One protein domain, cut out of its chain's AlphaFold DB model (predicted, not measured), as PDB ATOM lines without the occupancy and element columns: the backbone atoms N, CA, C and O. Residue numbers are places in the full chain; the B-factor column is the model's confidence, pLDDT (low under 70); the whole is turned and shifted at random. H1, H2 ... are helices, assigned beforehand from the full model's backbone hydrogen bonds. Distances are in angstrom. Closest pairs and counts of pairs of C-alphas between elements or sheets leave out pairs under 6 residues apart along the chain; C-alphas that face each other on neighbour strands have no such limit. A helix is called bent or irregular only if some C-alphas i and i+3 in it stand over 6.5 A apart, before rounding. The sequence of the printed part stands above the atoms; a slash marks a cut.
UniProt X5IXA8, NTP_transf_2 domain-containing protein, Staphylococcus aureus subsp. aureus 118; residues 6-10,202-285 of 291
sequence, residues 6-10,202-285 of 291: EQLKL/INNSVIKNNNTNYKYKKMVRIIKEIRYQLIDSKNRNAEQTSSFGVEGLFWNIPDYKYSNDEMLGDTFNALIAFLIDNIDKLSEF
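This is residues 6 to 10 and 202 to 285 of the 291 residues of the protein "NTP_transf_2 domain-containing protein" of Staphylococcus aureus subsp. aureus 118 (UniProt X5IXA8). The long helix H3 has H5 folding back beside it, with H4 at the turn between them and H2 at the end of H3 where H3 begins. H7 crosses H3 and H5 at about a right angle, with the short H1 and H6 near its first half and H8 past its last residue. The printed part has 89 residues with eight named helices, H1 to H8 in order, and no named strand; the class is all helix. It is compact and rounded, with a radius of gyration of the C-alphas of 12.9 A and spans of 35 by 34 by 27 A.

Find C-alpha 6 at (116.753, 72.099, 109.875), where H1, residues 6 to 10, begins. Past the cut comes H2, residues 202 to 211, 14.5 A long. H3, residues 215 to 232, starts with C-alpha 215 at (131.030, 78.339, 110.926) and runs 25.9 A. Next come H4, residues 236 to 240, H5, residues 243 to 251 and 12.2 A long, and H6, residues 255 to 258. H7, residues 264 to 277, runs 19.9 A. H8, residues 279 to 284, ends with C-alpha 284 at (137.328, 93.785, 126.881); it is irregular, with C-alphas 280 and 283 7.6 A apart.

Begin at H3, the hub, which touches three helices. With residues 216 to 224 alone it touches H5, closest at C-alphas Val 220 and Glu 247, 5.8 A; they run opposite ways at a steep tilt of 37 degrees, only just beyond shallow. With residues 215 to 217 alone it touches H2, closest at C-alphas Tyr 216 and Asn 209, 5.0 A. With residues 227 to 231 alone it touches H4, closest at C-alphas Arg 227 and Ala 238, 5.6 A. H7 is close to H3 but not clearly touching, about perpendicular at 78 degrees, closest at C-alphas Phe 268 and Met 219, 6.6 A. H7 touches H6 with residues 267 to 271 alone, closest at C-alphas Thr 267 and Tyr 258, 6.1 A. H1 and H7 only just touch, with 3 pairs of C-alphas within 8 A, closest at Leu 8 and Leu 264, 6.5 A; residues 264 to 265 alone of H7 take part. H8 touches no helix and meets H7 only through their link. In H1, H2, H3, H4, H5 and H7 every O i to N i+4 pair is within hydrogen-bond range; in H8 0 of 2 are, beside 2 of 3 O i to N i+3 pairs, and H6 is too short for an O i to N i+4 pair.

The two C-alphas farthest apart, Asn 211 and Lys 234, are 35.5 A apart. Residues 11 to 201 are not printed, and C-alphas 10 and 202 stand 23.3 A apart across this cut. The links from H2 to H3 onward, through H7 to H8, are tight. The mean pLDDT of the printed part is 94.4; look for the one printed residue under 70 at Asn 260.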
ATOM      1  N   GLU A   6     117.224  71.646 111.189       95.88
ATOM      2  CA  GLU A   6     116.753  72.099 109.875       95.88
ATOM      3  C   GLU A   6     116.448  73.602 109.846       95.88
ATOM      4  O   GLU A   6     116.818  74.286 108.887       95.88
ATOM      5  N   GLN A   7     115.832  74.138 110.906       95.94
ATOM      6  CA  GLN A   7     115.608  75.578 111.048       95.94
ATOM      7  C   GLN A   7     116.940  76.328 111.131       95.94
ATOM      8  O   GLN A   7     117.140  77.302 110.410       95.94
ATOM      9  N   LEU A   8     117.897  75.835 111.921       95.75
ATOM     10  CA  LEU A   8     119.228  76.445 112.019       95.75
ATOM     11  C   LEU A   8     119.978  76.403 110.683       95.75
ATOM     12  O   LEU A   8     120.577  77.401 110.277       95.75
ATOM     13  N   LYS A   9     119.887  75.291 109.945       95.19
ATOM     14  CA  LYS A   9     120.423  75.192 108.580       95.19
ATOM     15  C   LYS A   9     119.793  76.233 107.666       95.19
ATOM     16  O   LYS A   9     120.533  76.869 106.918       95.19
ATOM     17  N   LEU A  10     118.477  76.450 107.739       94.44
ATOM     18  CA  LEU A  10     117.780  77.484 106.970       94.44
ATOM     19  C   LEU A  10     118.280  78.893 107.318       94.44
ATOM     20  O   LEU A  10     118.618  79.645 106.405       94.44
ATOM     21  N   ILE A 202     135.405  93.844 106.953       94.44
ATOM     22  CA  ILE A 202     135.239  92.849 105.887       94.44
ATOM     23  C   ILE A 202     136.393  91.842 105.905       94.44
ATOM     24  O   ILE A 202     136.138  90.635 105.910       94.44
ATOM     25  N   ASN A 203     137.641  92.317 105.957       94.94
ATOM     26  CA  ASN A 203     138.828  91.462 105.958       94.94
ATOM     27  C   ASN A 203     138.876  90.538 107.185       94.94
ATOM     28  O   ASN A 203     139.006  89.321 107.058       94.94
ATOM     29  N   ASN A 204     138.677  91.104 108.372       95.88
ATOM     30  CA  ASN A 204     138.608  90.390 109.639       95.88
ATOM     31  C   ASN A 204     137.519  89.306 109.583       95.88
ATOM     32  O   ASN A 204     137.786  88.135 109.864       95.88
ATOM     33  N   SER A 205     136.317  89.654 109.111       95.00
ATOM     34  CA  SER A 205     135.199  88.715 108.948       95.00
ATOM     35  C   SER A 205     135.534  87.537 108.024       95.00
ATOM     36  O   SER A 205     135.114  86.410 108.293       95.00
ATOM     37  N   VAL A 206     136.300  87.760 106.951       94.81
ATOM     38  CA  VAL A 206     136.812  86.683 106.083       94.81
ATOM     39  C   VAL A 206     137.793  85.795 106.842       94.81
ATOM     40  O   VAL A 206     137.596  84.580 106.870       94.81
ATOM     41  N   ILE A 207     138.806  86.383 107.486       95.56
ATOM     42  CA  ILE A 207     139.856  85.647 108.206       95.56
ATOM     43  C   ILE A 207     139.239  84.720 109.254       95.56
ATOM     44  O   ILE A 207     139.455  83.510 109.216       95.56
ATOM     45  N   LYS A 208     138.392  85.256 110.140       96.56
ATOM     46  CA  LYS A 208     137.746  84.446 111.181       96.56
ATOM     47  C   LYS A 208     136.836  83.378 110.598       96.56
ATOM     48  O   LYS A 208     136.767  82.263 111.112       96.56
ATOM     49  N   ASN A 209     136.122  83.686 109.518       95.62
ATOM     50  CA  ASN A 209     135.281  82.689 108.874       95.62
ATOM     51  C   ASN A 209     136.096  81.522 108.317       95.62
ATOM     52  O   ASN A 209     135.677  80.382 108.475       95.62
ATOM     53  N   ASN A 210     137.266  81.789 107.745       95.00
ATOM     54  CA  ASN A 210     138.155  80.745 107.250       95.00
ATOM     55  C   ASN A 210     138.759  79.932 108.404       95.00
ATOM     56  O   ASN A 210     138.679  78.707 108.383       95.00
ATOM     57  N   ASN A 211     139.240  80.595 109.460       95.81
ATOM     58  CA  ASN A 211     139.798  79.925 110.643       95.81
ATOM     59  C   ASN A 211     138.785  79.031 111.377       95.81
ATOM     60  O   ASN A 211     139.157  78.063 112.033       95.81
ATOM     61  N   THR A 212     137.494  79.350 111.269       95.38
ATOM     62  CA  THR A 212     136.398  78.610 111.917       95.38
ATOM     63  C   THR A 212     135.717  77.610 110.981       95.38
ATOM     64  O   THR A 212     134.575  77.215 111.228       95.38
ATOM     65  N   ASN A 213     136.367  77.213 109.879       93.75
ATOM     66  CA  ASN A 213     135.803  76.300 108.876       93.75
ATOM     67  C   ASN A 213     134.404  76.739 108.398       93.75
ATOM     68  O   ASN A 213     133.458  75.952 108.313       93.75
ATOM     69  N   TYR A 214     134.259  78.035 108.113       93.38
ATOM     70  CA  TYR A 214     133.041  78.695 107.639       93.38
ATOM     71  C   TYR A 214     131.853  78.658 108.618       93.38
ATOM     72  O   TYR A 214     130.709  78.911 108.218       93.38
ATOM     73  N   LYS A 215     132.083  78.348 109.901       95.06
ATOM     74  CA  LYS A 215     131.030  78.339 110.926       95.06
ATOM     75  C   LYS A 215     130.750  79.723 111.501       95.06
ATOM     76  O   LYS A 215     129.592  79.993 111.812       95.06
ATOM     77  N   TYR A 216     131.733  80.623 111.573       96.62
ATOM     78  CA  TYR A 216     131.529  81.973 112.115       96.62
ATOM     79  C   TYR A 216     130.351  82.705 111.455       96.62
ATOM     80  O   TYR A 216     129.378  83.036 112.132       96.62
ATOM     81  N   LYS A 217     130.360  82.879 110.126       95.31
ATOM     82  CA  LYS A 217     129.278  83.605 109.438       95.31
ATOM     83  C   LYS A 217     127.932  82.874 109.515       95.31
ATOM     84  O   LYS A 217     126.895  83.531 109.559       95.31
ATOM     85  N   LYS A 218     127.927  81.533 109.565       95.69
ATOM     86  CA  LYS A 218     126.700  80.736 109.783       95.69
ATOM     87  C   LYS A 218     126.069  81.071 111.132       95.69
ATOM     88  O   LYS A 218     124.877  81.353 111.185       95.69
ATOM     89  N   MET A 219     126.879  81.095 112.187       97.31
ATOM     90  CA  MET A 219     126.430  81.402 113.544       97.31
ATOM     91  C   MET A 219     125.966  82.851 113.677       97.31
ATOM     92  O   MET A 219     124.915  83.087 114.265       97.31
ATOM     93  N   VAL A 220     126.666  83.802 113.043       97.06
ATOM     94  CA  VAL A 220     126.237  85.212 112.983       97.06
ATOM     95  C   VAL A 220     124.863  85.353 112.313       97.06
ATOM     96  O   VAL A 220     124.014  86.085 112.818       97.06
ATOM     97  N   ARG A 221     124.605  84.647 111.203       96.44
ATOM     98  CA  ARG A 221     123.280  84.665 110.557       96.44
ATOM     99  C   ARG A 221     122.200  84.053 111.454       96.44
ATOM    100  O   ARG A 221     121.146  84.660 111.608       96.44
ATOM    101  N   ILE A 222     122.486  82.931 112.121       96.69
ATOM    102  CA  ILE A 222     121.558  82.304 113.078       96.69
ATOM    103  C   ILE A 222     121.176  83.278 114.204       96.69
ATOM    104  O   ILE A 222     119.989  83.476 114.451       96.69
ATOM    105  N   ILE A 223     122.139  83.922 114.875       96.62
ATOM    106  CA  ILE A 223     121.807  84.835 115.984       96.62
ATOM    107  C   ILE A 223     121.082  86.096 115.498       96.62
ATOM    108  O   ILE A 223     120.188  86.584 116.187       96.62
ATOM    109  N   LYS A 224     121.413  86.618 114.308       95.75
ATOM    110  CA  LYS A 224     120.699  87.762 113.719       95.75
ATOM    111  C   LYS A 224     119.242  87.404 113.438       95.75
ATOM    112  O   LYS A 224     118.359  88.182 113.783       95.75
ATOM    113  N   GLU A 225     118.989  86.226 112.881       95.31
ATOM    114  CA  GLU A 225     117.638  85.712 112.651       95.31
ATOM    115  C   GLU A 225     116.856  85.560 113.967       95.31
ATOM    116  O   GLU A 225     115.753  86.091 114.096       95.31
ATOM    117  N   ILE A 226     117.452  84.916 114.978       95.38
ATOM    118  CA  ILE A 226     116.841  84.765 116.308       95.38
ATOM    119  C   ILE A 226     116.537  86.136 116.922       95.38
ATOM    120  O   ILE A 226     115.458  86.342 117.474       95.38
ATOM    121  N   ARG A 227     117.454  87.102 116.792       95.56
ATOM    122  CA  ARG A 227     117.237  88.477 117.246       95.56
ATOM    123  C   ARG A 227     116.008  89.104 116.581       95.56
ATOM    124  O   ARG A 227     115.219  89.714 117.291       95.56
ATOM    125  N   TYR A 228     115.825  88.971 115.264       94.25
ATOM    126  CA  TYR A 228     114.631  89.511 114.594       94.25
ATOM    127  C   TYR A 228     113.343  88.834 115.071       94.25
ATOM    128  O   TYR A 228     112.379  89.528 115.367       94.25
ATOM    129  N   GLN A 229     113.348  87.516 115.276       94.25
ATOM    130  CA  GLN A 229     112.184  86.815 115.838       94.25
ATOM    131  C   GLN A 229     111.858  87.267 117.275       94.25
ATOM    132  O   GLN A 229     110.690  87.356 117.663       94.25
ATOM    133  N   LEU A 230     112.880  87.592 118.074       95.25
ATOM    134  CA  LEU A 230     112.701  88.181 119.403       95.25
ATOM    135  C   LEU A 230     112.117  89.599 119.328       95.25
ATOM    136  O   LEU A 230     111.270  89.940 120.151       95.25
ATOM    137  N   ILE A 231     112.524  90.405 118.342       95.00
ATOM    138  CA  ILE A 231     111.938  91.730 118.078       95.00
ATOM    139  C   ILE A 231     110.467  91.601 117.680       95.00
ATOM    140  O   ILE A 231     109.626  92.282 118.259       95.00
ATOM    141  N   ASP A 232     110.129  90.676 116.780       94.25
ATOM    142  CA  ASP A 232     108.736  90.408 116.389       94.25
ATOM    143  C   ASP A 232     107.886  89.972 117.598       94.25
ATOM    144  O   ASP A 232     106.700  90.289 117.705       94.25
ATOM    145  N   SER A 233     108.529  89.318 118.567       95.19
ATOM    146  CA  SER A 233     107.952  88.940 119.862       95.19
ATOM    147  C   SER A 233     107.997  90.058 120.919       95.19
ATOM    148  O   SER A 233     107.735  89.805 122.095       95.19
ATOM    149  N   LYS A 234     108.309  91.300 120.523       96.81
ATOM    150  CA  LYS A 234     108.372  92.512 121.363       96.81
ATOM    151  C   LYS A 234     109.404  92.449 122.496       96.81
ATOM    152  O   LYS A 234     109.211  93.033 123.568       96.81
ATOM    153  N   ASN A 235     110.511  91.735 122.289       97.44
ATOM    154  CA  ASN A 235     111.618  91.704 123.240       97.44
ATOM    155  C   ASN A 235     112.457  92.992 123.153       97.44
ATOM    156  O   ASN A 235     113.205  93.206 122.198       97.44
ATOM    157  N   ARG A 236     112.397  93.817 124.203       96.12
ATOM    158  CA  ARG A 236     113.096  95.114 124.260       96.12
ATOM    159  C   ARG A 236     114.623  95.010 124.189       96.12
ATOM    160  O   ARG A 236     115.261  95.878 123.605       96.12
ATOM    161  N   ASN A 237     115.217  93.958 124.754       94.75
ATOM    162  CA  ASN A 237     116.674  93.792 124.735       94.75
ATOM    163  C   ASN A 237     117.165  93.499 123.309       94.75
ATOM    164  O   ASN A 237     118.194  94.024 122.882       94.75
ATOM    165  N   ALA A 238     116.406  92.703 122.551       94.81
ATOM    166  CA  ALA A 238     116.697  92.429 121.147       94.81
ATOM    167  C   ALA A 238     116.573  93.694 120.277       94.81
ATOM    168  O   ALA A 238     117.426  93.920 119.418       94.81
ATOM    169  N   GLU A 239     115.570  94.542 120.536       93.88
ATOM    170  CA  GLU A 239     115.402  95.838 119.855       93.88
ATOM    171  C   GLU A 239     116.583  96.787 120.108       93.88
ATOM    172  O   GLU A 239     117.078  97.417 119.173       93.88
ATOM    173  N   GLN A 240     117.068  96.862 121.352       95.12
ATOM    174  CA  GLN A 240     118.163  97.758 121.751       95.12
ATOM    175  C   GLN A 240     119.550  97.271 121.316       95.12
ATOM    176  O   GLN A 240     120.474  98.071 121.172       95.12
ATOM    177  N   THR A 241     119.716  95.970 121.092       93.00
ATOM    178  CA  THR A 241     120.986  95.407 120.627       93.00
ATOM    179  C   THR A 241     121.072  95.548 119.114       93.00
ATOM    180  O   THR A 241     120.156  95.130 118.420       93.00
ATOM    181  N   SER A 242     122.151  96.096 118.554       93.00
ATOM    182  CA  SER A 242     122.294  96.225 117.094       93.00
ATOM    183  C   SER A 242     122.777  94.927 116.434       93.00
ATOM    184  O   SER A 242     123.459  94.111 117.057       93.00
ATOM    185  N   SER A 243     122.496  94.745 115.138       91.69
ATOM    186  CA  SER A 243     123.032  93.611 114.361       91.69
ATOM    187  C   SER A 243     124.567  93.583 114.328       91.69
ATOM    188  O   SER A 243     125.148  92.501 114.288       91.69
ATOM    189  N   PHE A 244     125.218  94.752 114.355       93.06
ATOM    190  CA  PHE A 244     126.677  94.866 114.452       93.06
ATOM    191  C   PHE A 244     127.187  94.477 115.846       93.06
ATOM    192  O   PHE A 244     128.165  93.749 115.945       93.06
ATOM    193  N   GLY A 245     126.485  94.871 116.916       94.69
ATOM    194  CA  GLY A 245     126.824  94.473 118.285       94.69
ATOM    195  C   GLY A 245     126.732  92.961 118.492       94.69
ATOM    196  O   GLY A 245     127.649  92.354 119.035       94.69
ATOM    197  N   VAL A 246     125.678  92.326 117.968       95.00
ATOM    198  CA  VAL A 246     125.548  90.859 117.987       95.00
ATOM    199  C   VAL A 246     126.676  90.172 117.211       95.00
ATOM    200  O   VAL A 246     127.220  89.169 117.670       95.00
ATOM    201  N   GLU A 247     127.046  90.700 116.042       96.12
ATOM    202  CA  GLU A 247     128.196  90.192 115.286       96.12
ATOM    203  C   GLU A 247     129.503  90.352 116.077       96.12
ATOM    204  O   GLU A 247     130.297  89.416 116.123       96.12
ATOM    205  N   GLY A 248     129.676  91.480 116.772       96.56
ATOM    206  CA  GLY A 248     130.787  91.734 117.688       96.56
ATOM    207  C   GLY A 248     130.890  90.712 118.819       96.56
ATOM    208  O   GLY A 248     131.983  90.225 119.095       96.56
ATOM    209  N   LEU A 249     129.774  90.298 119.425       97.12
ATOM    210  CA  LEU A 249     129.797  89.244 120.450       97.12
ATOM    211  C   LEU A 249     130.402  87.948 119.901       97.12
ATOM    212  O   LEU A 249     131.314  87.388 120.499       97.12
ATOM    213  N   PHE A 250     129.944  87.502 118.730       97.69
ATOM    214  CA  PHE A 250     130.446  86.279 118.101       97.69
ATOM    215  C   PHE A 250     131.888  86.450 117.597       97.69
ATOM    216  O   PHE A 250     132.687  85.523 117.670       97.69
ATOM    217  N   TRP A 251     132.266  87.642 117.132       97.56
ATOM    218  CA  TRP A 251     133.633  87.942 116.705       97.56
ATOM    219  C   TRP A 251     134.677  87.667 117.801       97.56
ATOM    220  O   TRP A 251     135.735  87.103 117.514       97.56
ATOM    221  N   ASN A 252     134.350  87.991 119.053       97.69
ATOM    222  CA  ASN A 252     135.253  87.829 120.197       97.69
ATOM    223  C   ASN A 252     135.376  86.387 120.707       97.69
ATOM    224  O   ASN A 252     136.251  86.099 121.523       97.69
ATOM    225  N   ILE A 253     134.540  85.456 120.237       97.50
ATOM    226  CA  ILE A 253     134.628  84.058 120.668       97.50
ATOM    227  C   ILE A 253     135.838  83.392 119.994       97.50
ATOM    228  O   ILE A 253     135.946  83.457 118.769       97.50
ATOM    229  N   PRO A 254     136.742  82.717 120.729       96.25
ATOM    230  CA  PRO A 254     137.908  82.058 120.144       96.25
ATOM    231  C   PRO A 254     137.554  81.043 119.052       96.25
ATOM    232  O   PRO A 254     136.596  80.281 119.188       96.25
ATOM    233  N   ASP A 255     138.371  80.973 118.000       96.69
ATOM    234  CA  ASP A 255     138.072  80.175 116.801       96.69
ATOM    235  C   ASP A 255     137.850  78.685 117.114       96.69
ATOM    236  O   ASP A 255     136.939  78.065 116.568       96.69
ATOM    237  N   TYR A 256     138.600  78.123 118.070       93.50
ATOM    238  CA  TYR A 256     138.469  76.718 118.466       93.50
ATOM    239  C   TYR A 256     137.086  76.367 119.040       93.50
ATOM    240  O   TYR A 256     136.674  75.215 118.952       93.50
ATOM    241  N   LYS A 257     136.331  77.335 119.581       94.88
ATOM    242  CA  LYS A 257     134.962  77.099 120.073       94.88
ATOM    243  C   LYS A 257     133.966  76.848 118.943       94.88
ATOM    244  O   LYS A 257     132.929  76.237 119.180       94.88
ATOM    245  N   TYR A 258     134.280  77.269 117.718       94.06
ATOM    246  CA  TYR A 258     133.469  76.954 116.545       94.06
ATOM    247  C   TYR A 258     133.697  75.518 116.059       94.06
ATOM    248  O   TYR A 258     132.840  74.953 115.384       94.06
ATOM    249  N   SER A 259     134.825  74.895 116.395       78.00
ATOM    250  CA  SER A 259     135.240  73.609 115.825       78.00
ATOM    251  C   SER A 259     134.557  72.383 116.436       78.00
ATOM    252  O   SER A 259     134.758  71.289 115.923       78.00
ATOM    253  N   ASN A 260     133.734  72.552 117.473       66.06
ATOM    254  CA  ASN A 260     133.399  71.453 118.380       66.06
ATOM    255  C   ASN A 260     132.408  70.411 117.837       66.06
ATOM    256  O   ASN A 260     132.545  69.255 118.211       66.06
ATOM    257  N   ASP A 261     131.477  70.765 116.937       72.62
ATOM    258  CA  ASP A 261     130.364  69.849 116.616       72.62
ATOM    259  C   ASP A 261     129.971  69.809 115.131       72.62
ATOM    260  O   ASP A 261     130.098  70.803 114.406       72.62
ATOM    261  N   GLU A 262     129.459  68.665 114.663       80.44
ATOM    262  CA  GLU A 262     128.878  68.531 113.316       80.44
ATOM    263  C   GLU A 262     127.544  69.286 113.182       80.44
ATOM    264  O   GLU A 262     127.233  69.817 112.111       80.44
ATOM    265  N   MET A 263     126.770  69.370 114.270       91.81
ATOM    266  CA  MET A 263     125.466  70.033 114.303       91.81
ATOM    267  C   MET A 263     125.596  71.530 114.604       91.81
ATOM    268  O   MET A 263     126.363  71.963 115.471       91.81
ATOM    269  N   LEU A 264     124.804  72.345 113.901       93.75
ATOM    270  CA  LEU A 264     124.773  73.792 114.110       93.75
ATOM    271  C   LEU A 264     124.214  74.145 115.489       93.75
ATOM    272  O   LEU A 264     124.694  75.100 116.095       93.75
ATOM    273  N   GLY A 265     123.231  73.387 115.981       94.69
ATOM    274  CA  GLY A 265     122.641  73.604 117.303       94.69
ATOM    275  C   GLY A 265     123.637  73.462 118.450       94.69
ATOM    276  O   GLY A 265     123.684  74.320 119.331       94.69
ATOM    277  N   ASP A 266     124.472  72.428 118.410       93.00
ATOM    278  CA  ASP A 266     125.471  72.176 119.454       93.00
ATOM    279  C   ASP A 266     126.566  73.243 119.431       93.00
ATOM    280  O   ASP A 266     126.842  73.866 120.459       93.00
ATOM    281  N   THR A 267     127.058  73.579 118.230       94.75
ATOM    282  CA  THR A 267     127.983  74.707 118.049       94.75
ATOM    283  C   THR A 267     127.370  75.994 118.609       94.75
ATOM    284  O   THR A 267     128.012  76.701 119.378       94.75
ATOM    285  N   PHE A 268     126.115  76.306 118.271       95.62
ATOM    286  CA  PHE A 268     125.452  77.521 118.739       95.62
ATOM    287  C   PHE A 268     125.345  77.568 120.269       95.62
ATOM    288  O   PHE A 268     125.699  78.581 120.871       95.62
ATOM    289  N   ASN A 269     124.924  76.473 120.910       93.94
ATOM    290  CA  ASN A 269     124.836  76.400 122.369       93.94
ATOM    291  C   ASN A 269     126.202  76.586 123.035       93.94
ATOM    292  O   ASN A 269     126.296  77.317 124.019       93.94
ATOM    293  N   ALA A 270     127.261  75.984 122.487       94.56
ATOM    294  CA  ALA A 270     128.617  76.141 123.006       94.56
ATOM    295  C   ALA A 270     129.105  77.600 122.934       94.56
ATOM    296  O   ALA A 270     129.756  78.085 123.862       94.56
ATOM    297  N   LEU A 271     128.767  78.318 121.858       96.81
ATOM    298  CA  LEU A 271     129.095  79.738 121.702       96.81
ATOM    299  C   LEU A 271     128.308  80.618 122.681       96.81
ATOM    300  O   LEU A 271     128.886  81.509 123.299       96.81
ATOM    301  N   ILE A 272     127.011  80.354 122.866       96.38
ATOM    302  CA  ILE A 272     126.192  81.077 123.849       96.38
ATOM    303  C   ILE A 272     126.687  80.818 125.275       96.38
ATOM    304  O   ILE A 272     126.818  81.770 126.041       96.38
ATOM    305  N   ALA A 273     127.018  79.571 125.618       96.12
ATOM    306  CA  ALA A 273     127.597  79.231 126.915       96.12
ATOM    307  C   ALA A 273     128.898  80.008 127.160       96.12
ATOM    308  O   ALA A 273     129.037  80.648 128.195       96.12
ATOM    309  N   PHE A 274     129.794  80.069 126.167       96.88
ATOM    310  CA  PHE A 274     131.017  80.865 126.272       96.88
ATOM    311  C   PHE A 274     130.743  82.352 126.545       96.88
ATOM    312  O   PHE A 274     131.435  82.952 127.365       96.88
ATOM    313  N   LEU A 275     129.753  82.953 125.874       97.25
ATOM    314  CA  LEU A 275     129.384  84.355 126.101       97.25
ATOM    315  C   LEU A 275     128.819  84.587 127.507       97.25
ATOM    316  O   LEU A 275     129.143  85.595 128.125       97.25
ATOM    317  N   ILE A 276     127.998  83.664 128.014       97.19
ATOM    318  CA  ILE A 276     127.448  83.733 129.374       97.19
ATOM    319  C   ILE A 276     128.572  83.597 130.411       97.19
ATOM    320  O   ILE A 276     128.644  84.404 131.335       97.19
ATOM    321  N   ASP A 277     129.480  82.640 130.215       97.69
ATOM    322  CA  ASP A 277     130.612  82.371 131.113       97.69
ATOM    323  C   ASP A 277     131.647  83.510 131.149       97.69
ATOM    324  O   ASP A 277     132.491  83.539 132.041       97.69
ATOM    325  N   ASN A 278     131.622  84.423 130.171       97.25
ATOM    326  CA  ASN A 278     132.553  85.554 130.059       97.25
ATOM    327  C   ASN A 278     131.821  86.906 130.013       97.25
ATOM    328  O   ASN A 278     132.342  87.879 129.465       97.25
ATOM    329  N   ILE A 279     130.604  86.980 130.560       96.12
ATOM    330  CA  ILE A 279     129.795  88.207 130.550       96.12
ATOM    331  C   ILE A 279     130.459  89.360 131.323       96.12
ATOM    332  O   ILE A 279     130.273  90.529 130.995       96.12
ATOM    333  N   ASP A 280     131.276  89.031 132.322       96.62
ATOM    334  CA  ASP A 280     132.099  89.959 133.100       96.62
ATOM    335  C   ASP A 280     133.209  90.618 132.266       96.62
ATOM    336  O   ASP A 280     133.656  91.713 132.599       96.62
ATOM    337  N   LYS A 281     133.600  90.002 131.145       95.00
ATOM    338  CA  LYS A 281     134.644  90.495 130.232       95.00
ATOM    339  C   LYS A 281     134.098  91.259 129.030       95.00
ATOM    340  O   LYS A 281     134.858  91.587 128.123       95.00
ATOM    341  N   LEU A 282     132.801  91.578 128.996       92.94
ATOM    342  CA  LEU A 282     132.203  92.315 127.874       92.94
ATOM    343  C   LEU A 282     132.900  93.655 127.588       92.94
ATOM    344  O   LEU A 282     132.937  94.078 126.438       92.94
ATOM    345  N   SER A 283     133.486  94.311 128.595       94.06
ATOM    346  CA  SER A 283     134.253  95.552 128.405       94.06
ATOM    347  C   SER A 283     135.583  95.362 127.669       94.06
ATOM    348  O   SER A 283     136.147  96.336 127.181       94.06
ATOM    349  N   GLU A 284     136.099  94.135 127.605       95.44
ATOM    350  CA  GLU A 284     137.328  93.785 126.881       95.44
ATOM    351  C   GLU A 284     137.047  93.382 125.427       95.44
ATOM    352  O   GLU A 284     137.975  93.243 124.628       95.44
ATOM    353  N   PHE A 285     135.774  93.180 125.070       95.38
ATOM    354  CA  PHE A 285     135.396  92.749 123.733       95.38
ATOM    355  C   PHE A 285     135.651  93.862 122.723       95.38
ATOM    356  O   PHE A 285     135.280  95.020 122.910       95.38
TER     357      PHE A 285